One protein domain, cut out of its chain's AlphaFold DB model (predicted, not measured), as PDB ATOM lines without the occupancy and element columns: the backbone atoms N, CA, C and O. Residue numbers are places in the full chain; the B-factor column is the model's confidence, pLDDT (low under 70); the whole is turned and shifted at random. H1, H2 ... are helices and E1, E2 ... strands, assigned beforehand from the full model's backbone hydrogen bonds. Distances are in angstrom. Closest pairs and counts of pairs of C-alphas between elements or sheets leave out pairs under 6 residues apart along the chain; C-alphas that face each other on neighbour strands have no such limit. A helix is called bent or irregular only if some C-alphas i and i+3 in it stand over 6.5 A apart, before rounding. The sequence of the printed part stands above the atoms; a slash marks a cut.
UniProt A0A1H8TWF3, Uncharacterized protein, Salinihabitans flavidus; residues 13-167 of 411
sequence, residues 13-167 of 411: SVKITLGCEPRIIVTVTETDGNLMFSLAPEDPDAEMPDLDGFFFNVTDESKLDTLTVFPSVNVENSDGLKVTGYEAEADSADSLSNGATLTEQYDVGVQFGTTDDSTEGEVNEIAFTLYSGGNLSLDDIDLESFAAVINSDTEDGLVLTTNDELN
ATOM      1  N   SER A  13      -5.089  55.325   5.117       85.62
ATOM      2  CA  SER A  13      -5.494  55.102   3.730       85.62
ATOM      3  C   SER A  13      -4.283  54.939   2.831       85.62
ATOM      4  O   SER A  13      -3.344  55.723   2.953       85.62
ATOM      5  N   VAL A  14      -4.368  53.996   1.899       86.00
ATOM      6  CA  VAL A  14      -3.392  53.770   0.830       86.00
ATOM      7  C   VAL A  14      -4.077  53.932  -0.526       86.00
ATOM      8  O   VAL A  14      -5.284  53.690  -0.651       86.00
ATOM      9  N   LYS A  15      -3.313  54.384  -1.515       88.94
ATOM     10  CA  LYS A  15      -3.703  54.431  -2.921       88.94
ATOM     11  C   LYS A  15      -2.746  53.555  -3.709       88.94
ATOM     12  O   LYS A  15      -1.560  53.564  -3.413       88.94
ATOM     13  N   ILE A  16      -3.296  52.786  -4.636       89.50
ATOM     14  CA  ILE A  16      -2.562  51.846  -5.474       89.50
ATOM     15  C   ILE A  16      -3.061  52.031  -6.900       89.50
ATOM     16  O   ILE A  16      -4.272  51.981  -7.132       89.50
ATOM     17  N   THR A  17      -2.141  52.245  -7.830       92.50
ATOM     18  CA  THR A  17      -2.430  52.295  -9.264       92.50
ATOM     19  C   THR A  17      -2.291  50.902  -9.873       92.50
ATOM     20  O   THR A  17      -1.313  50.204  -9.598       92.50
ATOM     21  N   LEU A  18      -3.277  50.499 -10.676       93.31
ATOM     22  CA  LEU A  18      -3.283  49.253 -11.446       93.31
ATOM     23  C   LEU A  18      -3.217  49.541 -12.946       93.31
ATOM     24  O   LEU A  18      -3.899  50.460 -13.413       93.31
ATOM     25  N   GLY A  19      -2.499  48.689 -13.680       88.56
ATOM     26  CA  GLY A  19      -2.388  48.748 -15.139       88.56
ATOM     27  C   GLY A  19      -1.409  49.801 -15.657       88.56
ATOM     28  O   GLY A  19      -0.851  50.598 -14.895       88.56
ATOM     29  N   CYS A  20      -1.219  49.807 -16.976       82.75
ATOM     30  CA  CYS A  20      -0.526  50.868 -17.703       82.75
ATOM     31  C   CYS A  20      -1.525  51.774 -18.412       82.75
ATOM     32  O   CYS A  20      -1.510  52.967 -18.135       82.75
ATOM     33  N   GLU A  21      -2.420  51.220 -19.238       82.44
ATOM     34  CA  GLU A  21      -3.544  51.926 -19.862       82.44
ATOM     35  C   GLU A  21      -4.697  50.954 -20.203       82.44
ATOM     36  O   GLU A  21      -4.467  49.950 -20.882       82.44
ATOM     37  N   PRO A  22      -5.950  51.242 -19.795       86.25
ATOM     38  CA  PRO A  22      -6.343  52.316 -18.882       86.25
ATOM     39  C   PRO A  22      -5.863  52.037 -17.447       86.25
ATOM     40  O   PRO A  22      -5.684  50.888 -17.051       86.25
ATOM     41  N   ARG A  23      -5.717  53.091 -16.634       89.31
ATOM     42  CA  ARG A  23      -5.324  52.970 -15.218       89.31
ATOM     43  C   ARG A  23      -6.501  53.054 -14.272       89.31
ATOM     44  O   ARG A  23      -7.364  53.927 -14.405       89.31
ATOM     45  N   ILE A  24      -6.479  52.202 -13.251       92.31
ATOM     46  CA  ILE A  24      -7.435  52.225 -12.141       92.31
ATOM     47  C   ILE A  24      -6.712  52.575 -10.846       92.31
ATOM     48  O   ILE A  24      -5.733  51.937 -10.473       92.31
ATOM     49  N   ILE A  25      -7.256  53.540 -10.109       92.06
ATOM     50  CA  ILE A  25      -6.824  53.863  -8.753       92.06
ATOM     51  C   ILE A  25      -7.685  53.096  -7.756       92.06
ATOM     52  O   ILE A  25      -8.893  53.329  -7.632       92.06
ATOM     53  N   VAL A  26      -7.042  52.234  -6.973       95.56
ATOM     54  CA  VAL A  26      -7.628  51.577  -5.807       95.56
ATOM     55  C   VAL A  26      -7.263  52.370  -4.563       95.56
ATOM     56  O   VAL A  26      -6.109  52.445  -4.156       95.56
ATOM     57  N   THR A  27      -8.258  52.959  -3.910       92.69
ATOM     58  CA  THR A  27      -8.086  53.560  -2.583       92.69
ATOM     59  C   THR A  27      -8.617  52.612  -1.517       92.69
ATOM     60  O   THR A  27      -9.817  52.329  -1.489       92.69
ATOM     61  N   VAL A  28      -7.758  52.185  -0.590       93.75
ATOM     62  CA  VAL A  28      -8.146  51.375   0.573       93.75
ATOM     63  C   VAL A  28      -8.061  52.233   1.824       93.75
ATOM     64  O   VAL A  28      -7.021  52.799   2.136       93.75
ATOM     65  N   THR A  29      -9.170  52.365   2.546       91.75
ATOM     66  CA  THR A  29      -9.254  53.142   3.789       91.75
ATOM     67  C   THR A  29      -9.639  52.248   4.957       91.75
ATOM     68  O   THR A  29     -10.728  51.669   4.973       91.75
ATOM     69  N   GLU A  30      -8.799  52.208   5.985       91.06
ATOM     70  CA  GLU A  30      -9.119  51.566   7.252       91.06
ATOM     71  C   GLU A  30     -10.043  52.458   8.092       91.06
ATOM     72  O   GLU A  30      -9.759  53.621   8.398       91.06
ATOM     73  N   THR A  31     -11.199  51.915   8.478       85.56
ATOM     74  CA  THR A  31     -12.174  52.624   9.309       85.56
ATOM     75  C   THR A  31     -12.909  51.670  10.250       85.56
ATOM     76  O   THR A  31     -13.640  50.773   9.834       85.56
ATOM     77  N   ASP A  32     -12.763  51.901  11.558       86.62
ATOM     78  CA  ASP A  32     -13.447  51.145  12.618       86.62
ATOM     79  C   ASP A  32     -13.272  49.608  12.508       86.62
ATOM     80  O   ASP A  32     -14.209  48.848  12.776       86.62
ATOM     81  N   GLY A  33     -12.078  49.149  12.106       87.88
ATOM     82  CA  GLY A  33     -11.747  47.726  11.942       87.88
ATOM     83  C   GLY A  33     -12.353  47.072  10.693       87.88
ATOM     84  O   GLY A  33     -12.597  45.860  10.692       87.88
ATOM     85  N   ASN A  34     -12.658  47.883   9.678       92.31
ATOM     86  CA  ASN A  34     -13.139  47.493   8.354       92.31
ATOM     87  C   ASN A  34     -12.264  48.173   7.299       92.31
ATOM     88  O   ASN A  34     -11.684  49.226   7.573       92.31
ATOM     89  N   LEU A  35     -12.247  47.622   6.090       94.38
ATOM     90  CA  LEU A  35     -11.523  48.187   4.956       94.38
ATOM     91  C   LEU A  35     -12.520  48.628   3.898       94.38
ATOM     92  O   LEU A  35     -13.303  47.824   3.402       94.38
ATOM     93  N   MET A  36     -12.530  49.919   3.592       94.62
ATOM     94  CA  MET A  36     -13.332  50.482   2.515       94.62
ATOM     95  C   MET A  36     -12.464  50.607   1.269       94.62
ATOM     96  O   MET A  36     -11.458  51.306   1.305       94.62
ATOM     97  N   PHE A  37     -12.886  49.960   0.191       96.00
ATOM     98  CA  PHE A  37     -12.260  50.012  -1.122       96.00
ATOM     99  C   PHE A  37     -13.042  50.979  -2.005       96.00
ATOM    100  O   PHE A  37     -14.275  51.014  -1.952       96.00
ATOM    101  N   SER A  38     -12.327  51.756  -2.808       94.69
ATOM    102  CA  SER A  38     -12.873  52.584  -3.878       94.69
ATOM    103  C   SER A  38     -12.017  52.377  -5.113       94.69
ATOM    104  O   SER A  38     -10.810  52.576  -5.032       94.69
ATOM    105  N   LEU A  39     -12.639  51.985  -6.217       95.19
ATOM    106  CA  LEU A  39     -12.011  51.795  -7.515       95.19
ATOM    107  C   LEU A  39     -12.595  52.829  -8.471       95.19
ATOM    108  O   LEU A  39     -13.819  52.979  -8.545       95.19
ATOM    109  N   ALA A  40     -11.727  53.550  -9.162       91.44
ATOM    110  CA  ALA A  40     -12.097  54.543 -10.160       91.44
ATOM    111  C   ALA A  40     -10.963  54.692 -11.183       91.44
ATOM    112  O   ALA A  40      -9.811  54.440 -10.823       91.44
ATOM    113  N   PRO A  41     -11.253  55.122 -12.421       89.12
ATOM    114  CA  PRO A  41     -10.212  55.464 -13.381       89.12
ATOM    115  C   PRO A  41      -9.322  56.594 -12.855       89.12
ATOM    116  O   PRO A  41      -9.795  57.487 -12.142       89.12
ATOM    117  N   GLU A  42      -8.036  56.553 -13.205       85.56
ATOM    118  CA  GLU A  42      -7.094  57.634 -12.894       85.56
ATOM    119  C   GLU A  42      -7.487  58.932 -13.612       85.56
ATOM    120  O   GLU A  42      -7.597  59.984 -12.972       85.56
ATOM    121  N   ASP A  43      -7.775  58.841 -14.915       80.12
ATOM    122  CA  ASP A  43      -8.331  59.937 -15.703       80.12
ATOM    123  C   ASP A  43      -9.868  59.826 -15.785       80.12
ATOM    124  O   ASP A  43     -10.401  58.958 -16.481       80.12
ATOM    125  N   PRO A  44     -10.626  60.709 -15.107       73.75
ATOM    126  CA  PRO A  44     -12.085  60.699 -15.162       73.75
ATOM    127  C   PRO A  44     -12.659  61.164 -16.512       73.75
ATOM    128  O   PRO A  44     -13.867  61.027 -16.724       73.75
ATOM    129  N   ASP A  45     -11.843  61.772 -17.377       74.56
ATOM    130  CA  ASP A  45     -12.243  62.258 -18.698       74.56
ATOM    131  C   ASP A  45     -11.906  61.255 -19.829       74.56
ATOM    132  O   ASP A  45     -12.381  61.445 -20.957       74.56
ATOM    133  N   ALA A  46     -11.159  60.182 -19.532       67.56
ATOM    134  CA  ALA A  46     -10.862  59.085 -20.456       67.56
ATOM    135  C   ALA A  46     -12.098  58.209 -20.750       67.56
ATOM    136  O   ALA A  46     -13.149  58.321 -20.104       67.56
ATOM    137  N   GLU A  47     -11.999  57.335 -21.761       72.81
ATOM    138  CA  GLU A  47     -13.028  56.317 -21.998       72.81
ATOM    139  C   GLU A  47     -13.115  55.419 -20.758       72.81
ATOM    140  O   GLU A  47     -12.162  54.737 -20.396       72.81
ATOM    141  N   MET A  48     -14.239  55.513 -20.044       71.31
ATOM    142  CA  MET A  48     -14.386  54.863 -18.747       71.31
ATOM    143  C   MET A  48     -14.414  53.340 -18.927       71.31
ATOM    144  O   MET A  48     -15.307  52.857 -19.628       71.31
ATOM    145  N   PRO A  49     -13.504  52.595 -18.280       83.31
ATOM    146  CA  PRO A  49     -13.520  51.143 -18.342       83.31
ATOM    147  C   PRO A  49     -14.713  50.584 -17.559       83.31
ATOM    148  O   PRO A  49     -15.077  51.114 -16.506       83.31
ATOM    149  N   ASP A  50     -15.300  49.499 -18.060       93.81
ATOM    150  CA  ASP A  50     -16.321  48.738 -17.343       93.81
ATOM    151  C   ASP A  50     -15.648  47.811 -16.324       93.81
ATOM    152  O   ASP A  50     -14.983  46.855 -16.708       93.81
ATOM    153  N   LEU A  51     -15.757  48.115 -15.029       96.06
ATOM    154  CA  LEU A  51     -15.186  47.309 -13.949       96.06
ATOM    155  C   LEU A  51     -16.053  46.071 -13.701       96.06
ATOM    156  O   LEU A  51     -17.151  46.180 -13.156       96.06
ATOM    157  N   ASP A  52     -15.506  44.889 -13.964       97.75
ATOM    158  CA  ASP A  52     -16.216  43.616 -13.807       97.75
ATOM    159  C   ASP A  52     -15.783  42.828 -12.572       97.75
ATOM    160  O   ASP A  52     -16.577  42.094 -11.972       97.75
ATOM    161  N   GLY A  53     -14.520  42.974 -12.173       98.00
ATOM    162  CA  GLY A  53     -13.931  42.174 -11.108       98.00
ATOM    163  C   GLY A  53     -12.788  42.866 -10.383       98.00
ATOM    164  O   GLY A  53     -12.089  43.704 -10.945       98.00
ATOM    165  N   PHE A  54     -12.584  42.490  -9.125       98.56
ATOM    166  CA  PHE A  54     -11.415  42.863  -8.338       98.56
ATOM    167  C   PHE A  54     -10.969  41.697  -7.454       98.56
ATOM    168  O   PHE A  54     -11.788  41.114  -6.739       98.56
ATOM    169  N   PHE A  55      -9.679  41.386  -7.501       98.69
ATOM    170  CA  PHE A  55      -9.049  40.238  -6.865       98.69
ATOM    171  C   PHE A  55      -7.833  40.678  -6.052       98.69
ATOM    172  O   PHE A  55      -7.157  41.639  -6.419       98.69
ATOM    173  N   PHE A  56      -7.596  40.012  -4.923       98.19
ATOM    174  CA  PHE A  56      -6.434  40.251  -4.065       98.19
ATOM    175  C   PHE A  56      -6.248  39.117  -3.046       98.19
ATOM    176  O   PHE A  56      -7.185  38.374  -2.733       98.19
ATOM    177  N   ASN A  57      -5.049  39.041  -2.475       97.50
ATOM    178  CA  ASN A  57      -4.672  38.115  -1.412       97.50
ATOM    179  C   ASN A  57      -4.735  38.759  -0.027       97.50
ATOM    180  O   ASN A  57      -4.583  39.972   0.153       97.50
ATOM    181  N   VAL A  58      -4.952  37.931   0.989       95.06
ATOM    182  CA  VAL A  58      -4.835  38.336   2.389       95.06
ATOM    183  C   VAL A  58      -3.497  37.871   2.947       95.06
ATOM    184  O   VAL A  58      -3.026  36.772   2.683       95.06
ATOM    185  N   THR A  59      -2.881  38.677   3.806       93.25
ATOM    186  CA  THR A  59      -1.648  38.261   4.502       93.25
ATOM    187  C   THR A  59      -1.947  37.329   5.684       93.25
ATOM    188  O   THR A  59      -1.074  36.585   6.144       93.25
ATOM    189  N   ASP A  60      -3.183  37.370   6.200       89.19
ATOM    190  CA  ASP A  60      -3.697  36.519   7.272       89.19
ATOM    191  C   ASP A  60      -4.971  35.785   6.827       89.19
ATOM    192  O   ASP A  60      -6.099  36.229   7.065       89.19
ATOM    193  N   GLU A  61      -4.792  34.594   6.253       91.12
ATOM    194  CA  GLU A  61      -5.874  33.688   5.837       91.12
ATOM    195  C   GLU A  61      -6.886  33.377   6.956       91.12
ATOM    196  O   GLU A  61      -8.036  33.023   6.689       91.12
ATOM    197  N   SER A  62      -6.521  33.545   8.239       89.38
ATOM    198  CA  SER A  62      -7.471  33.336   9.341       89.38
ATOM    199  C   SER A  62      -8.633  34.334   9.339       89.38
ATOM    200  O   SER A  62      -9.620  34.130  10.056       89.38
ATOM    201  N   LYS A  63      -8.539  35.401   8.535       90.12
ATOM    202  CA  LYS A  63      -9.602  36.386   8.336       90.12
ATOM    203  C   LYS A  63     -10.673  35.935   7.343       90.12
ATOM    204  O   LYS A  63     -11.795  36.435   7.477       90.12
ATOM    205  N   LEU A  64     -10.376  35.000   6.432       92.50
ATOM    206  CA  LEU A  64     -11.255  34.606   5.318       92.50
ATOM    207  C   LEU A  64     -12.591  34.019   5.793       92.50
ATOM    208  O   LEU A  64     -13.647  34.487   5.375       92.50
ATOM    209  N   ASP A  65     -12.565  33.115   6.781       90.06
ATOM    210  CA  ASP A  65     -13.757  32.446   7.351       90.06
ATOM    211  C   ASP A  65     -14.866  33.413   7.819       90.06
ATOM    212  O   ASP A  65     -16.036  33.035   7.963       90.06
ATOM    213  N   THR A  66     -14.496  34.649   8.161       90.56
ATOM    214  CA  THR A  66     -15.421  35.676   8.654       90.56
ATOM    215  C   THR A  66     -15.443  36.937   7.800       90.56
ATOM    216  O   THR A  66     -16.134  37.890   8.172       90.56
ATOM    217  N   LEU A  67     -14.721  36.947   6.677       95.19
ATOM    218  CA  LEU A  67     -14.653  38.073   5.760       95.19
ATOM    219  C   LEU A  67     -15.957  38.182   4.973       95.19
ATOM    220  O   LEU A  67     -16.464  37.214   4.409       95.19
ATOM    221  N   THR A  68     -16.530  39.377   4.955       94.38
ATOM    222  CA  THR A  68     -17.788  39.645   4.258       94.38
ATOM    223  C   THR A  68     -17.754  41.014   3.602       94.38
ATOM    224  O   THR A  68     -17.082  41.919   4.095       94.38
ATOM    225  N   VAL A  69     -18.517  41.159   2.519       95.75
ATOM    226  CA  VAL A  69     -18.597  42.385   1.719       95.75
ATOM    227  C   VAL A  69     -19.892  43.166   1.970       95.75
ATOM    228  O   VAL A  69     -20.969  42.599   2.199       95.75
ATOM    229  N   PHE A  70     -19.780  44.492   1.939       93.00
ATOM    230  CA  PHE A  70     -20.885  45.441   1.904       93.00
ATOM    231  C   PHE A  70     -20.740  46.389   0.695       93.00
ATOM    232  O   PHE A  70     -19.670  46.970   0.543       93.00
ATOM    233  N   PRO A  71     -21.791  46.642  -0.103       94.25
ATOM    234  CA  PRO A  71     -23.124  46.050  -0.015       94.25
ATOM    235  C   PRO A  71     -23.093  44.525  -0.101       94.25
ATOM    236  O   PRO A  71     -22.182  43.946  -0.683       94.25
ATOM    237  N   SER A  72     -24.061  43.868   0.542       95.25
ATOM    238  CA  SER A  72     -24.191  42.420   0.379       95.25
ATOM    239  C   SER A  72     -24.461  42.101  -1.090       95.25
ATOM    240  O   SER A  72     -25.131  42.881  -1.764       95.25
ATOM    241  N   VAL A  73     -23.983  40.947  -1.553       96.88
ATOM    242  CA  VAL A  73     -24.152  40.499  -2.941       96.88
ATOM    243  C   VAL A  73     -25.604  40.663  -3.407       96.88
ATOM    244  O   VAL A  73     -26.543  40.301  -2.687       96.88
ATOM    245  N   ASN A  74     -25.773  41.229  -4.602       96.62
ATOM    246  CA  ASN A  74     -27.045  41.547  -5.254       96.62
ATOM    247  C   ASN A  74     -27.923  42.559  -4.493       96.62
ATOM    248  O   ASN A  74     -29.148  42.590  -4.638       96.62
ATOM    249  N   VAL A  75     -27.312  43.410  -3.662       95.19
ATOM    250  CA  VAL A  75     -27.985  44.529  -2.992       95.19
ATOM    251  C   VAL A  75     -27.395  45.847  -3.478       95.19
ATOM    252  O   VAL A  75     -26.235  46.147  -3.224       95.19
ATOM    253  N   GLU A  76     -28.223  46.661  -4.129       89.88
ATOM    254  CA  GLU A  76     -27.845  48.001  -4.586       89.88
ATOM    255  C   GLU A  76     -27.530  48.940  -3.410       89.88
ATOM    256  O   GLU A  76     -28.246  48.979  -2.398       89.88
ATOM    257  N   ASN A  77     -26.468  49.729  -3.561       83.56
ATOM    258  CA  ASN A  77     -26.157  50.852  -2.687       83.56
ATOM    259  C   ASN A  77     -27.019  52.087  -3.029       83.56
ATOM    260  O   ASN A  77     -27.962  52.036  -3.821       83.56
ATOM    261  N   SER A  78     -26.726  53.222  -2.387       82.81
ATOM    262  CA  SER A  78     -27.427  54.492  -2.625       82.81
ATOM    263  C   SER A  78     -27.306  55.026  -4.049       82.81
ATOM    264  O   SER A  78     -28.164  55.804  -4.468       82.81
ATOM    265  N   ASP A  79     -26.265  54.607  -4.754       78.38
ATOM    266  CA  ASP A  79     -25.853  55.107  -6.059       78.38
ATOM    267  C   ASP A  79     -26.275  54.144  -7.184       78.38
ATOM    268  O   ASP A  79     -26.071  54.427  -8.359       78.38
ATOM    269  N   GLY A  80     -26.967  53.048  -6.836       80.44
ATOM    270  CA  GLY A  80     -27.479  52.050  -7.779       80.44
ATOM    271  C   GLY A  80     -26.447  51.002  -8.198       80.44
ATOM    272  O   GLY A  80     -26.763  50.148  -9.018       80.44
ATOM    273  N   LEU A  81     -25.249  51.044  -7.615       84.06
ATOM    274  CA  LEU A  81     -24.181  50.077  -7.845       84.06
ATOM    275  C   LEU A  81     -24.327  48.896  -6.882       84.06
ATOM    276  O   LEU A  81     -24.816  49.055  -5.756       84.06
ATOM    277  N   LYS A  82     -23.888  47.708  -7.292       91.06
ATOM    278  CA  LYS A  82     -23.908  46.509  -6.450       91.06
ATOM    279  C   LYS A  82     -22.710  45.616  -6.727       91.06
ATOM    280  O   LYS A  82     -22.229  45.528  -7.846       91.06
ATOM    281  N   VAL A  83     -22.302  44.912  -5.680       97.38
ATOM    282  CA  VAL A  83     -21.486  43.705  -5.796       97.38
ATOM    283  C   VAL A  83     -22.405  42.591  -6.297       97.38
ATOM    284  O   VAL A  83     -23.439  42.338  -5.671       97.38
ATOM    285  N   THR A  84     -22.074  41.955  -7.416       97.88
ATOM    286  CA  THR A  84     -22.882  40.896  -8.050       97.88
ATOM    287  C   THR A  84     -22.342  39.498  -7.769       97.88
ATOM    288  O   THR A  84     -23.082  38.525  -7.886       97.88
ATOM    289  N   GLY A  85     -21.103  39.391  -7.291       97.81
ATOM    290  CA  GLY A  85     -20.493  38.148  -6.824       97.81
ATOM    291  C   GLY A  85     -19.418  38.416  -5.775       97.81
ATOM    292  O   GLY A  85     -18.872  39.515  -5.694       97.81
ATOM    293  N   TYR A  86     -19.163  37.433  -4.917       98.06
ATOM    294  CA  TYR A  86     -18.142  37.520  -3.875       98.06
ATOM    295  C   TYR A  86     -17.664  36.125  -3.487       98.06
ATOM    296  O   TYR A  86     -18.485  35.261  -3.158       98.06
ATOM    297  N   GLU A  87     -16.352  35.950  -3.461       97.31
ATOM    298  CA  GLU A  87     -15.648  34.757  -3.009       97.31
ATOM    299  C   GLU A  87     -14.537  35.166  -2.039       97.31
ATOM    300  O   GLU A  87     -13.904  36.199  -2.227       97.31
ATOM    301  N   ALA A  88     -14.351  34.388  -0.972       96.69
ATOM    302  CA  ALA A  88     -13.289  34.586   0.011       96.69
ATOM    303  C   ALA A  88     -12.887  33.227   0.593       96.69
ATOM    304  O   ALA A  88     -13.432  32.785   1.606       96.69
ATOM    305  N   GLU A  89     -11.982  32.554  -0.096       95.88
ATOM    306  CA  GLU A  89     -11.473  31.214   0.185       95.88
ATOM    307  C   GLU A  89     -10.014  31.195  -0.299       95.88
ATOM    308  O   GLU A  89      -9.700  31.774  -1.334       95.88
ATOM    309  N   ALA A  90      -9.115  30.588   0.476       95.06
ATOM    310  CA  ALA A  90      -7.682  30.705   0.205       95.06
ATOM    311  C   ALA A  90      -7.308  30.080  -1.148       95.06
ATOM    312  O   ALA A  90      -7.701  28.937  -1.415       95.06
ATOM    313  N   ASP A  91      -6.519  30.809  -1.941       93.44
ATOM    314  CA  ASP A  91      -6.001  30.393  -3.251       93.44
ATOM    315  C   ASP A  91      -7.076  29.818  -4.209       93.44
ATOM    316  O   ASP A  91      -6.830  28.793  -4.856       93.44
ATOM    317  N   SER A  92      -8.284  30.396  -4.285       95.31
ATOM    318  CA  SER A  92      -9.366  29.832  -5.123       95.31
ATOM    319  C   SER A  92     -10.078  30.795  -6.062       95.31
ATOM    320  O   SER A  92     -10.668  30.336  -7.038       95.31
ATOM    321  N   ALA A  93     -10.047  32.097  -5.795       97.00
ATOM    322  CA  ALA A  93     -10.730  33.080  -6.617       97.00
ATOM    323  C   ALA A  93      -9.893  33.406  -7.860       97.00
ATOM    324  O   ALA A  93      -8.865  34.069  -7.761       97.00
ATOM    325  N   ASP A  94     -10.332  32.961  -9.034       96.19
ATOM    326  CA  ASP A  94      -9.616  33.179 -10.301       96.19
ATOM    327  C   ASP A  94     -10.526  33.544 -11.476       96.19
ATOM    328  O   ASP A  94     -10.048  33.713 -12.594       96.19
ATOM    329  N   SER A  95     -11.840  33.626 -11.268       95.56
ATOM    330  CA  SER A  95     -12.789  33.724 -12.373       95.56
ATOM    331  C   SER A  95     -14.038  34.532 -12.047       95.56
ATOM    332  O   SER A  95     -14.452  34.682 -10.895       95.56
ATOM    333  N   LEU A  96     -14.654  35.053 -13.106       97.75
ATOM    334  CA  LEU A  96     -15.939  35.741 -13.077       97.75
ATOM    335  C   LEU A  96     -17.049  34.854 -13.653       97.75
ATOM    336  O   LEU A  96     -16.823  33.861 -14.346       97.75
ATOM    337  N   SER A  97     -18.298  35.224 -13.380       97.12
ATOM    338  CA  SER A  97     -19.491  34.465 -13.783       97.12
ATOM    339  C   SER A  97     -19.685  34.322 -15.299       97.12
ATOM    340  O   SER A  97     -20.380  33.395 -15.731       97.12
ATOM    341  N   ASN A  98     -19.079  35.199 -16.105       94.12
ATOM    342  CA  ASN A  98     -19.074  35.119 -17.568       94.12
ATOM    343  C   ASN A  98     -18.008  34.150 -18.122       94.12
ATOM    344  O   ASN A  98     -18.046  33.826 -19.309       94.12
ATOM    345  N   GLY A  99     -17.129  33.619 -17.267       93.12
ATOM    346  CA  GLY A  99     -16.059  32.697 -17.642       93.12
ATOM    347  C   GLY A  99     -14.715  33.364 -17.928       93.12
ATOM    348  O   GLY A  99     -13.797  32.648 -18.316       93.12
ATOM    349  N   ALA A 100     -14.589  34.681 -17.740       93.50
ATOM    350  CA  ALA A 100     -13.286  35.336 -17.687       93.50
ATOM    351  C   ALA A 100     -12.469  34.749 -16.528       93.50
ATOM    352  O   ALA A 100     -12.985  34.636 -15.413       93.50
ATOM    353  N   THR A 101     -11.217  34.379 -16.801       93.00
ATOM    354  CA  THR A 101     -10.320  33.720 -15.843       93.00
ATOM    355  C   THR A 101      -8.958  34.412 -15.840       93.00
ATOM    356  O   THR A 101      -8.445  34.769 -16.900       93.00
ATOM    357  N   LEU A 102      -8.377  34.596 -14.657       92.31
ATOM    358  CA  LEU A 102      -7.058  35.184 -14.438       92.31
ATOM    359  C   LEU A 102      -5.956  34.112 -14.544       92.31
ATOM    360  O   LEU A 102      -6.219  32.910 -14.534       92.31
ATOM    361  N   THR A 103      -4.702  34.544 -14.674       87.00
ATOM    362  CA  THR A 103      -3.533  33.646 -14.719       87.00
ATOM    363  C   THR A 103      -3.183  33.064 -13.349       87.00
ATOM    364  O   THR A 103      -2.632  31.964 -13.264       87.00
ATOM    365  N   GLU A 104      -3.516  33.793 -12.287       88.12
ATOM    366  CA  GLU A 104      -3.247  33.442 -10.898       88.12
ATOM    367  C   GLU A 104      -4.547  33.227 -10.116       88.12
ATOM    368  O   GLU A 104      -5.615  33.710 -10.494       88.12
ATOM    369  N   GLN A 105      -4.442  32.483  -9.013       93.69
ATOM    370  CA  GLN A 105      -5.526  32.323  -8.046       93.69
ATOM    371  C   GLN A 105      -5.302  33.293  -6.891       93.69
ATOM    372  O   GLN A 105      -4.174  33.436  -6.418       93.69
ATOM    373  N   TYR A 106      -6.390  33.889  -6.420       97.81
ATOM    374  CA  TYR A 106      -6.405  34.846  -5.326       97.81
ATOM    375  C   TYR A 106      -7.245  34.336  -4.152       97.81
ATOM    376  O   TYR A 106      -8.075  33.437  -4.299       97.81
ATOM    377  N   ASP A 107      -7.075  34.936  -2.977       98.19
ATOM    378  CA  ASP A 107      -7.888  34.594  -1.804       98.19
ATOM    379  C   ASP A 107      -9.297  35.195  -1.851       98.19
ATOM    380  O   ASP A 107     -10.243  34.656  -1.269       98.19
ATOM    381  N   VAL A 108      -9.441  36.365  -2.475       98.50
ATOM    382  CA  VAL A 108     -10.703  37.104  -2.530       98.50
ATOM    383  C   VAL A 108     -10.978  37.555  -3.952       98.50
ATOM    384  O   VAL A 108     -10.121  38.148  -4.597       98.50
ATOM    385  N   GLY A 109     -12.212  37.329  -4.403       98.31
ATOM    386  CA  GLY A 109     -12.748  37.855  -5.654       98.31
ATOM    387  C   GLY A 109     -14.046  38.613  -5.399       98.31
ATOM    388  O   GLY A 109     -14.953  38.120  -4.723       98.31
ATOM    389  N   VAL A 110     -14.155  39.825  -5.932       98.56
ATOM    390  CA  VAL A 110     -15.361  40.655  -5.878       98.56
ATOM    391  C   VAL A 110     -15.795  40.947  -7.304       98.56
ATOM    392  O   VAL A 110     -15.044  41.551  -8.056       98.56
ATOM    393  N   GLN A 111     -17.005  40.533  -7.671       98.50
ATOM    394  CA  GLN A 111     -17.571  40.775  -8.997       98.50
ATOM    395  C   GLN A 111     -18.554  41.944  -8.950       98.50
ATOM    396  O   GLN A 111     -19.326  42.096  -7.990       98.50
ATOM    397  N   PHE A 112     -18.559  42.732 -10.015       97.69
ATOM    398  CA  PHE A 112     -19.437  43.873 -10.217       97.69
ATOM    399  C   PHE A 112     -20.321  43.663 -11.447       97.69
ATOM    400  O   PHE A 112     -20.150  42.713 -12.199       97.69
ATOM    401  N   GLY A 113     -21.359  44.484 -11.567       95.44
ATOM    402  CA  GLY A 113     -22.311  44.422 -12.669       95.44
ATOM    403  C   GLY A 113     -23.652  45.049 -12.298       95.44
ATOM    404  O   GLY A 113     -23.933  45.410 -11.147       95.44
ATOM    405  N   THR A 114     -24.533  45.165 -13.283       93.69
ATOM    406  CA  THR A 114     -25.883  45.731 -13.124       93.69
ATOM    407  C   THR A 114     -26.972  44.658 -13.030       93.69
ATOM    408  O   THR A 114     -28.056  44.915 -12.484       93.69
ATOM    409  N   THR A 115     -26.682  43.430 -13.467       93.75
ATOM    410  CA  THR A 115     -27.546  42.250 -13.312       93.75
ATOM    411  C   THR A 115     -27.050  41.367 -12.162       93.75
ATOM    412  O   THR A 115     -25.856  41.222 -11.942       93.75
ATOM    413  N   ASP A 116     -27.976  40.793 -11.389       96.88
ATOM    414  CA  ASP A 116     -27.622  39.894 -10.282       96.88
ATOM    415  C   ASP A 116     -26.826  38.679 -10.792       96.88
ATOM    416  O   ASP A 116     -27.199  38.094 -11.812       96.88
ATOM    417  N   ASP A 117     -25.790  38.280 -10.050       96.75
ATOM    418  CA  ASP A 117     -24.926  37.131 -10.365       96.75
ATOM    419  C   ASP A 117     -24.238  37.215 -11.751       96.75
ATOM    420  O   ASP A 117     -23.979  36.185 -12.374       96.75
ATOM    421  N   SER A 118     -23.974  38.426 -12.256       96.25
ATOM    422  CA  SER A 118     -23.420  38.667 -13.595       96.25
ATOM    423  C   SER A 118     -22.496  39.892 -13.638       96.25
ATOM    424  O   SER A 118     -22.624  40.780 -12.794       96.25
ATOM    425  N   THR A 119     -21.599  39.909 -14.624       96.44
ATOM    426  CA  THR A 119     -20.782  41.051 -15.074       96.44
ATOM    427  C   THR A 119     -21.581  42.066 -15.901       96.44
ATOM    428  O   THR A 119     -21.272  43.245 -15.872       96.44
ATOM    429  N   GLU A 120     -22.722  41.663 -16.487       93.81
ATOM    430  CA  GLU A 120     -23.530  42.506 -17.382       93.81
ATOM    431  C   GLU A 120     -23.755  43.929 -16.848       93.81
ATOM    432  O   GLU A 120     -24.440  44.133 -15.832       93.81
ATOM    433  N   GLY A 121     -23.325  44.939 -17.595       91.38
ATOM    434  CA  GLY A 121     -23.600  46.325 -17.248       91.38
ATOM    435  C   GLY A 121     -22.577  47.292 -17.804       91.38
ATOM    436  O   GLY A 121     -21.941  46.996 -18.794       91.38
ATOM    437  N   GLU A 122     -22.540  48.475 -17.193       91.69
ATOM    438  CA  GLU A 122     -21.388  49.378 -17.227       91.69
ATOM    439  C   GLU A 122     -21.203  49.873 -15.781       91.69
ATOM    440  O   GLU A 122     -22.121  50.485 -15.208       91.69
ATOM    441  N   VAL A 123     -20.063  49.567 -15.165       93.50
ATOM    442  CA  VAL A 123     -19.674  49.976 -13.810       93.50
ATOM    443  C   VAL A 123     -18.343  50.720 -13.878       93.50
ATOM    444  O   VAL A 123     -17.275  50.140 -13.797       93.50
ATOM    445  N   ASN A 124     -18.402  52.045 -13.966       91.06
ATOM    446  CA  ASN A 124     -17.200  52.854 -14.221       91.06
ATOM    447  C   ASN A 124     -16.465  53.292 -12.945       91.06
ATOM    448  O   ASN A 124     -15.325  53.742 -12.981       91.06
ATOM    449  N   GLU A 125     -17.140  53.220 -11.803       91.88
ATOM    450  CA  GLU A 125     -16.573  53.464 -10.480       91.88
ATOM    451  C   GLU A 125     -17.339  52.614  -9.471       91.88
ATOM    452  O   GLU A 125     -18.546  52.392  -9.619       91.88
ATOM    453  N   ILE A 126     -16.669  52.146  -8.420       93.94
ATOM    454  CA  ILE A 126     -17.342  51.401  -7.361       93.94
ATOM    455  C   ILE A 126     -16.643  51.549  -6.019       93.94
ATOM    456  O   ILE A 126     -15.424  51.639  -5.922       93.94
ATOM    457  N   ALA A 127     -17.441  51.535  -4.954       93.88
ATOM    458  CA  ALA A 127     -16.942  51.436  -3.597       93.88
ATOM    459  C   ALA A 127     -17.659  50.319  -2.840       93.88
ATOM    460  O   ALA A 127     -18.890  50.202  -2.875       93.88
ATOM    461  N   PHE A 128     -16.883  49.534  -2.102       95.06
ATOM    462  CA  PHE A 128     -17.375  48.476  -1.232       95.06
ATOM    463  C   PHE A 128     -16.580  48.452   0.075       95.06
ATOM    464  O   PHE A 128     -15.596  49.163   0.264       95.06
ATOM    465  N   THR A 129     -17.050  47.694   1.054       94.75
ATOM    466  CA  THR A 129     -16.406  47.568   2.361       94.75
ATOM    467  C   THR A 129     -16.281  46.108   2.732       94.75
ATOM    468  O   THR A 129     -17.277  45.387   2.744       94.75
ATOM    469  N   LEU A 130     -15.077  45.696   3.104       95.12
ATOM    470  CA  LEU A 130     -14.823  44.412   3.731       95.12
ATOM    471  C   LEU A 130     -14.854  44.556   5.242       95.12
ATOM    472  O   LEU A 130     -14.315  45.505   5.817       95.12
ATOM    473  N   TYR A 131     -15.485  43.593   5.900       91.94
ATOM    474  CA  TYR A 131     -15.543  43.538   7.350       91.94
ATOM    475  C   TYR A 131     -15.442  42.100   7.851       91.94
ATOM    476  O   TYR A 131     -16.077  41.187   7.325       91.94
ATOM    477  N   SER A 132     -14.657  41.921   8.915       87.69
ATOM    478  CA  SER A 132     -14.420  40.635   9.587       87.69
ATOM    479  C   SER A 132     -14.643  40.788  11.098       87.69
ATOM    480  O   SER A 132     -13.758  40.614  11.934       87.69
ATOM    481  N   GLY A 133     -15.837  41.264  11.473       76.25
ATOM    482  CA  GLY A 133     -16.206  41.481  12.879       76.25
ATOM    483  C   GLY A 133     -15.459  42.616  13.603       76.25
ATOM    484  O   GLY A 133     -15.479  42.638  14.835       76.25
ATOM    485  N   GLY A 134     -14.850  43.557  12.867       67.19
ATOM    486  CA  GLY A 134     -14.194  44.760  13.405       67.19
ATOM    487  C   GLY A 134     -12.709  44.599  13.754       67.19
ATOM    488  O   GLY A 134     -12.241  45.245  14.689       67.19
ATOM    489  N   ASN A 135     -11.992  43.706  13.067       82.44
ATOM    490  CA  ASN A 135     -10.560  43.446  13.271       82.44
ATOM    491  C   ASN A 135      -9.820  43.254  11.934       82.44
ATOM    492  O   ASN A 135      -9.006  42.336  11.809       82.44
ATOM    493  N   LEU A 136     -10.185  44.059  10.934       90.94
ATOM    494  CA  LEU A 136      -9.417  44.209   9.702       90.94
ATOM    495  C   LEU A 136      -8.591  45.487   9.763       90.94
ATOM    496  O   LEU A 136      -9.092  46.512  10.233       90.94
ATOM    497  N   SER A 137      -7.378  45.393   9.248       91.56
ATOM    498  CA  SER A 137      -6.433  46.486   9.055       91.56
ATOM    499  C   SER A 137      -5.723  46.352   7.714       91.56
ATOM    500  O   SER A 137      -5.809  45.291   7.095       91.56
ATOM    501  N   LEU A 138      -5.035  47.404   7.262       88.88
ATOM    502  CA  LEU A 138      -4.243  47.341   6.022       88.88
ATOM    503  C   LEU A 138      -3.193  46.219   6.063       88.88
ATOM    504  O   LEU A 138      -2.984  45.559   5.054       88.88
ATOM    505  N   ASP A 139      -2.639  45.921   7.243       90.88
ATOM    506  CA  ASP A 139      -1.694  44.816   7.461       90.88
ATOM    507  C   ASP A 139      -2.270  43.428   7.127       90.88
ATOM    508  O   ASP A 139      -1.497  42.486   6.979       90.88
ATOM    509  N   ASP A 140      -3.601  43.273   7.066       92.94
ATOM    510  CA  ASP A 140      -4.273  41.998   6.777       92.94
ATOM    511  C   ASP A 140      -4.431  41.721   5.267       92.94
ATOM    512  O   ASP A 140      -4.906  40.645   4.900       92.94
ATOM    513  N   ILE A 141      -4.071  42.675   4.402       93.69
ATOM    514  CA  ILE A 141      -4.223  42.601   2.942       93.69
ATOM    515  C   ILE A 141      -2.853  42.670   2.277       93.69
ATOM    516  O   ILE A 141      -2.009  43.472   2.672       93.69
ATOM    517  N   ASP A 142      -2.642  41.837   1.265       94.00
ATOM    518  CA  ASP A 142      -1.466  41.928   0.412       94.00
ATOM    519  C   ASP A 142      -1.719  42.984  -0.671       94.00
ATOM    520  O   ASP A 142      -2.413  42.741  -1.658       94.00
ATOM    521  N   LEU A 143      -1.209  44.191  -0.434       90.31
ATOM    522  CA  LEU A 143      -1.422  45.355  -1.297       90.31
ATOM    523  C   LEU A 143      -0.727  45.237  -2.662       90.31
ATOM    524  O   LEU A 143      -1.118  45.943  -3.584       90.31
ATOM    525  N   GLU A 144       0.264  44.354  -2.793       88.94
ATOM    526  CA  GLU A 144       0.993  44.115  -4.047       88.94
ATOM    527  C   GLU A 144       0.227  43.131  -4.955       88.94
ATOM    528  O   GLU A 144       0.447  43.079  -6.160       88.94
ATOM    529  N   SER A 145      -0.749  42.398  -4.409       94.62
ATOM    530  CA  SER A 145      -1.504  41.349  -5.114       94.62
ATOM    531  C   SER A 145      -2.777  41.820  -5.830       94.62
ATOM    532  O   SER A 145      -3.650  41.010  -6.133       94.62
ATOM    533  N   PHE A 146      -2.973  43.122  -6.026       97.62
ATOM    534  CA  PHE A 146      -4.228  43.624  -6.577       97.62
ATOM    535  C   PHE A 146      -4.340  43.339  -8.074       97.62
ATOM    536  O   PHE A 146      -3.423  43.618  -8.840       97.62
ATOM    537  N   ALA A 147      -5.508  42.844  -8.485       97.62
ATOM    538  CA  ALA A 147      -5.874  42.693  -9.884       97.62
ATOM    539  C   ALA A 147      -7.311  43.176 -10.127       97.62
ATOM    540  O   ALA A 147      -8.241  42.773  -9.427       97.62
ATOM    541  N   ALA A 148      -7.515  44.030 -11.125       97.81
ATOM    542  CA  ALA A 148      -8.832  44.456 -11.587       97.81
ATOM    543  C   ALA A 148      -9.116  43.870 -12.968       97.81
ATOM    544  O   ALA A 148      -8.243  43.841 -13.825       97.81
ATOM    545  N   VAL A 149     -10.347  43.422 -13.188       97.69
ATOM    546  CA  VAL A 149     -10.812  42.939 -14.489       97.69
ATOM    547  C   VAL A 149     -11.745  43.974 -15.085       97.69
ATOM    548  O   VAL A 149     -12.693  44.392 -14.409       97.69
ATOM    549  N   ILE A 150     -11.490  44.357 -16.334       96.25
ATOM    550  CA  ILE A 150     -12.305  45.324 -17.067       96.25
ATOM    551  C   ILE A 150     -12.779  44.783 -18.413       96.25
ATOM    552  O   ILE A 150     -12.087  43.981 -19.037       96.25
ATOM    553  N   ASN A 151     -13.940  45.258 -18.870       95.06
ATOM    554  CA  ASN A 151     -14.511  44.993 -20.196       95.06
ATOM    555  C   ASN A 151     -14.616  43.494 -20.565       95.06
ATOM    556  O   ASN A 151     -14.616  43.132 -21.745       95.06
ATOM    557  N   SER A 152     -14.728  42.608 -19.575       95.12
ATOM    558  CA  SER A 152     -14.733  41.146 -19.726       95.12
ATOM    559  C   SER A 152     -15.948  40.600 -20.482       95.12
ATOM    560  O   SER A 152     -15.938  39.457 -20.939       95.12
ATOM    561  N   ASP A 153     -16.991  41.413 -20.644       91.75
ATOM    562  CA  ASP A 153     -18.159  41.105 -21.473       91.75
ATOM    563  C   ASP A 153     -17.939  41.384 -22.977       91.75
ATOM    564  O   ASP A 153     -18.842  41.160 -23.796       91.75
ATOM    565  N   THR A 154     -16.751  41.862 -23.357       87.00
ATOM    566  CA  THR A 154     -16.363  42.216 -24.732       87.00
ATOM    567  C   THR A 154     -15.091  41.485 -25.180       87.00
ATOM    568  O   THR A 154     -14.512  40.716 -24.420       87.00
ATOM    569  N   GLU A 155     -14.683  41.685 -26.439       82.56
ATOM    570  CA  GLU A 155     -13.405  41.162 -26.961       82.56
ATOM    571  C   GLU A 155     -12.200  41.979 -26.436       82.56
ATOM    572  O   GLU A 155     -11.073  41.517 -26.535       82.56
ATOM    573  N   ASP A 156     -12.438  43.150 -25.826       86.00
ATOM    574  CA  ASP A 156     -11.417  44.093 -25.337       86.00
ATOM    575  C   ASP A 156     -11.156  43.932 -23.818       86.00
ATOM    576  O   ASP A 156     -10.931  44.903 -23.089       86.00
ATOM    577  N   GLY A 157     -11.320  42.709 -23.304       91.56
ATOM    578  CA  GLY A 157     -11.268  42.411 -21.876       91.56
ATOM    579  C   GLY A 157      -9.841  42.347 -21.332       91.56
ATOM    580  O   GLY A 157      -9.061  41.495 -21.753       91.56
ATOM    581  N   LEU A 158      -9.538  43.152 -20.315       92.38
ATOM    582  CA  LEU A 158      -8.203  43.272 -19.721       92.38
ATOM    583  C   LEU A 158      -8.192  42.872 -18.246       92.38
ATOM    584  O   LEU A 158      -9.173  43.052 -17.518       92.38
ATOM    585  N   VAL A 159      -7.039  42.391 -17.788       94.88
ATOM    586  CA  VAL A 159      -6.691  42.315 -16.368       94.88
ATOM    587  C   VAL A 159      -5.570  43.304 -16.087       94.88
ATOM    588  O   VAL A 159      -4.536  43.252 -16.737       94.88
ATOM    589  N   LEU A 160      -5.781  44.186 -15.114       95.00
ATOM    590  CA  LEU A 160      -4.835  45.201 -14.657       95.00
ATOM    591  C   LEU A 160      -4.275  44.774 -13.300       95.00
ATOM    592  O   LEU A 160      -5.054  44.612 -12.359       95.00
ATOM    593  N   THR A 161      -2.965  44.602 -13.171       94.06
ATOM    594  CA  THR A 161      -2.285  44.241 -11.916       94.06
ATOM    595  C   THR A 161      -1.587  45.453 -11.291       94.06
ATOM    596  O   THR A 161      -1.534  46.533 -11.888       94.06
ATOM    597  N   THR A 162      -1.120  45.314 -10.048       90.88
ATOM    598  CA  THR A 162      -0.386  46.368  -9.328       90.88
ATOM    599  C   THR A 162       0.800  46.869 -10.142       90.88
ATOM    600  O   THR A 162       1.683  46.089 -10.474       90.88
ATOM    601  N   ASN A 163       0.831  48.172 -10.425       82.12
ATOM    602  CA  ASN A 163       1.947  48.803 -11.119       82.12
ATOM    603  C   ASN A 163       2.998  49.266 -10.104       82.12
ATOM    604  O   ASN A 163       2.878  50.350  -9.528       82.12
ATOM    605  N   ASP A 164       3.991  48.427  -9.828       76.25
ATOM    606  CA  ASP A 164       4.986  48.718  -8.792       76.25
ATOM    607  C   ASP A 164       5.783  49.993  -9.101       76.25
ATOM    608  O   ASP A 164       6.052  50.770  -8.189       76.25
ATOM    609  N   GLU A 165       6.055  50.294 -10.372       73.94
ATOM    610  CA  GLU A 165       6.777  51.505 -10.785       73.94
ATOM    611  C   GLU A 165       6.034  52.792 -10.418       73.94
ATOM    612  O   GLU A 165       6.630  53.726  -9.881       73.94
ATOM    613  N   LEU A 166       4.715  52.832 -10.633       72.44
ATOM    614  CA  LEU A 166       3.881  53.978 -10.250       72.44
ATOM    615  C   LEU A 166       3.619  54.039  -8.740       72.44
ATOM    616  O   LEU A 166       3.301  55.100  -8.201       72.44
ATOM    617  N   ASN A 167       3.765  52.909  -8.047       72.94
ATOM    618  CA  ASN A 167       3.554  52.805  -6.608       72.94
ATOM    619  C   ASN A 167       4.864  52.937  -5.793       72.94
ATOM    620  O   ASN A 167       4.803  53.074  -4.562       72.94
TER     621      ASN A 167
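Overview. This is residues 13 to 167 of the 411 residues of an uncharacterized protein of Salinihabitans flavidus (UniProt A0A1H8TWF3). Two five-stranded sheets lie face to face as a sandwich, their strands crossed at 72 degrees. One sheet, E6 E7 E4 E9 E10, is folded back on itself at E4; the other, E1 E2 E3 E8 E5, is strongly twisted. Short helix H1 lies over E6, and short helix H2 only grazes the sheet E1 E2 E3 E8 E5. The printed part has 155 residues, with elements in the order E1 E2 E3 E4 H1 E5 E6 E7 E8 E9 E10 H2; both sheets are antiparallel and the class is mostly strand. It is compact, with a radius of gyration of the C-alphas of 14.1 A, and rounded, spanning 38 by 36 by 31 A.

Along the chain. E6, residues 83 to 95, begins at C-alpha (-21.486, 43.705, -5.796) and bends by 146 degrees at residue 91, leaving 14.8 A from end to end. E7, residues 101 to 112, bends by 144 degrees at residue 104. E4 is residues 51 to 56, E9 147 to 150 and E10 158 to 161. In the other sheet, E1, residues 13 to 18, begins at (-5.494, 55.102, 3.730); E2, residues 24 to 31, is 22.0 A long; E3, residues 34 to 41, is 23.3 A; E8, residues 126 to 131, is 16.8 A; E5 is residues 68 to 70. H1 is residues 61 to 66; H2, residues 164 to 167, ends at (3.554, 52.805, -6.608).

Arrangement. In the folded sheet, E6 E7 face E9 E10, with E4 as the hinge. E6 and E7 form a hairpin, with N 87 and O 109 within hydrogen-bond range at 2.9 A; between the neighbours E7 and E4, N 54 and O 110 are within hydrogen-bond range at 2.8 A, between the neighbours E4 and E9, N 149 and O 53 at 2.9 A, and in the hairpin E9 and E10, N 148 and O 160 at 2.8 A. E1 E2 E3 form a meander, each strand the antiparallel neighbour of the one before: N 16 and O 26 are 2.9 A apart, N 27 and O 38 2.8 A. Between the neighbours E3 and E8, N 37 and O 128 are within hydrogen-bond range at 2.8 A; between the neighbours E8 and E5, N 70 and O 129 are within hydrogen-bond range at 2.8 A. The closest C-alphas of E1 and E10, Leu 18 and Thr 161, are 5.1 A apart. H1 is on the folded sheet at a height of 8.2 A, slantwise to E6 at 37 degrees on the local plane. H1 is irregular, but only just, with C-alphas 62 and 65 6.7 A apart; 0 of its 2 O i to N i+4 pairs and 2 of its 3 O i to N i+3 pairs are within hydrogen-bond range, while H2 is too short for an i+4 pair.

Size, cuts and confidence. The C-alphas farthest apart, Asp 32 and Glu 155, are 40.8 A apart. The printed part has no cut. The links E5 to E6, E7 to E8 and E8 to E9 are long. The mean pLDDT of the printed part is 91.1; residues 46 and 134 are under 70.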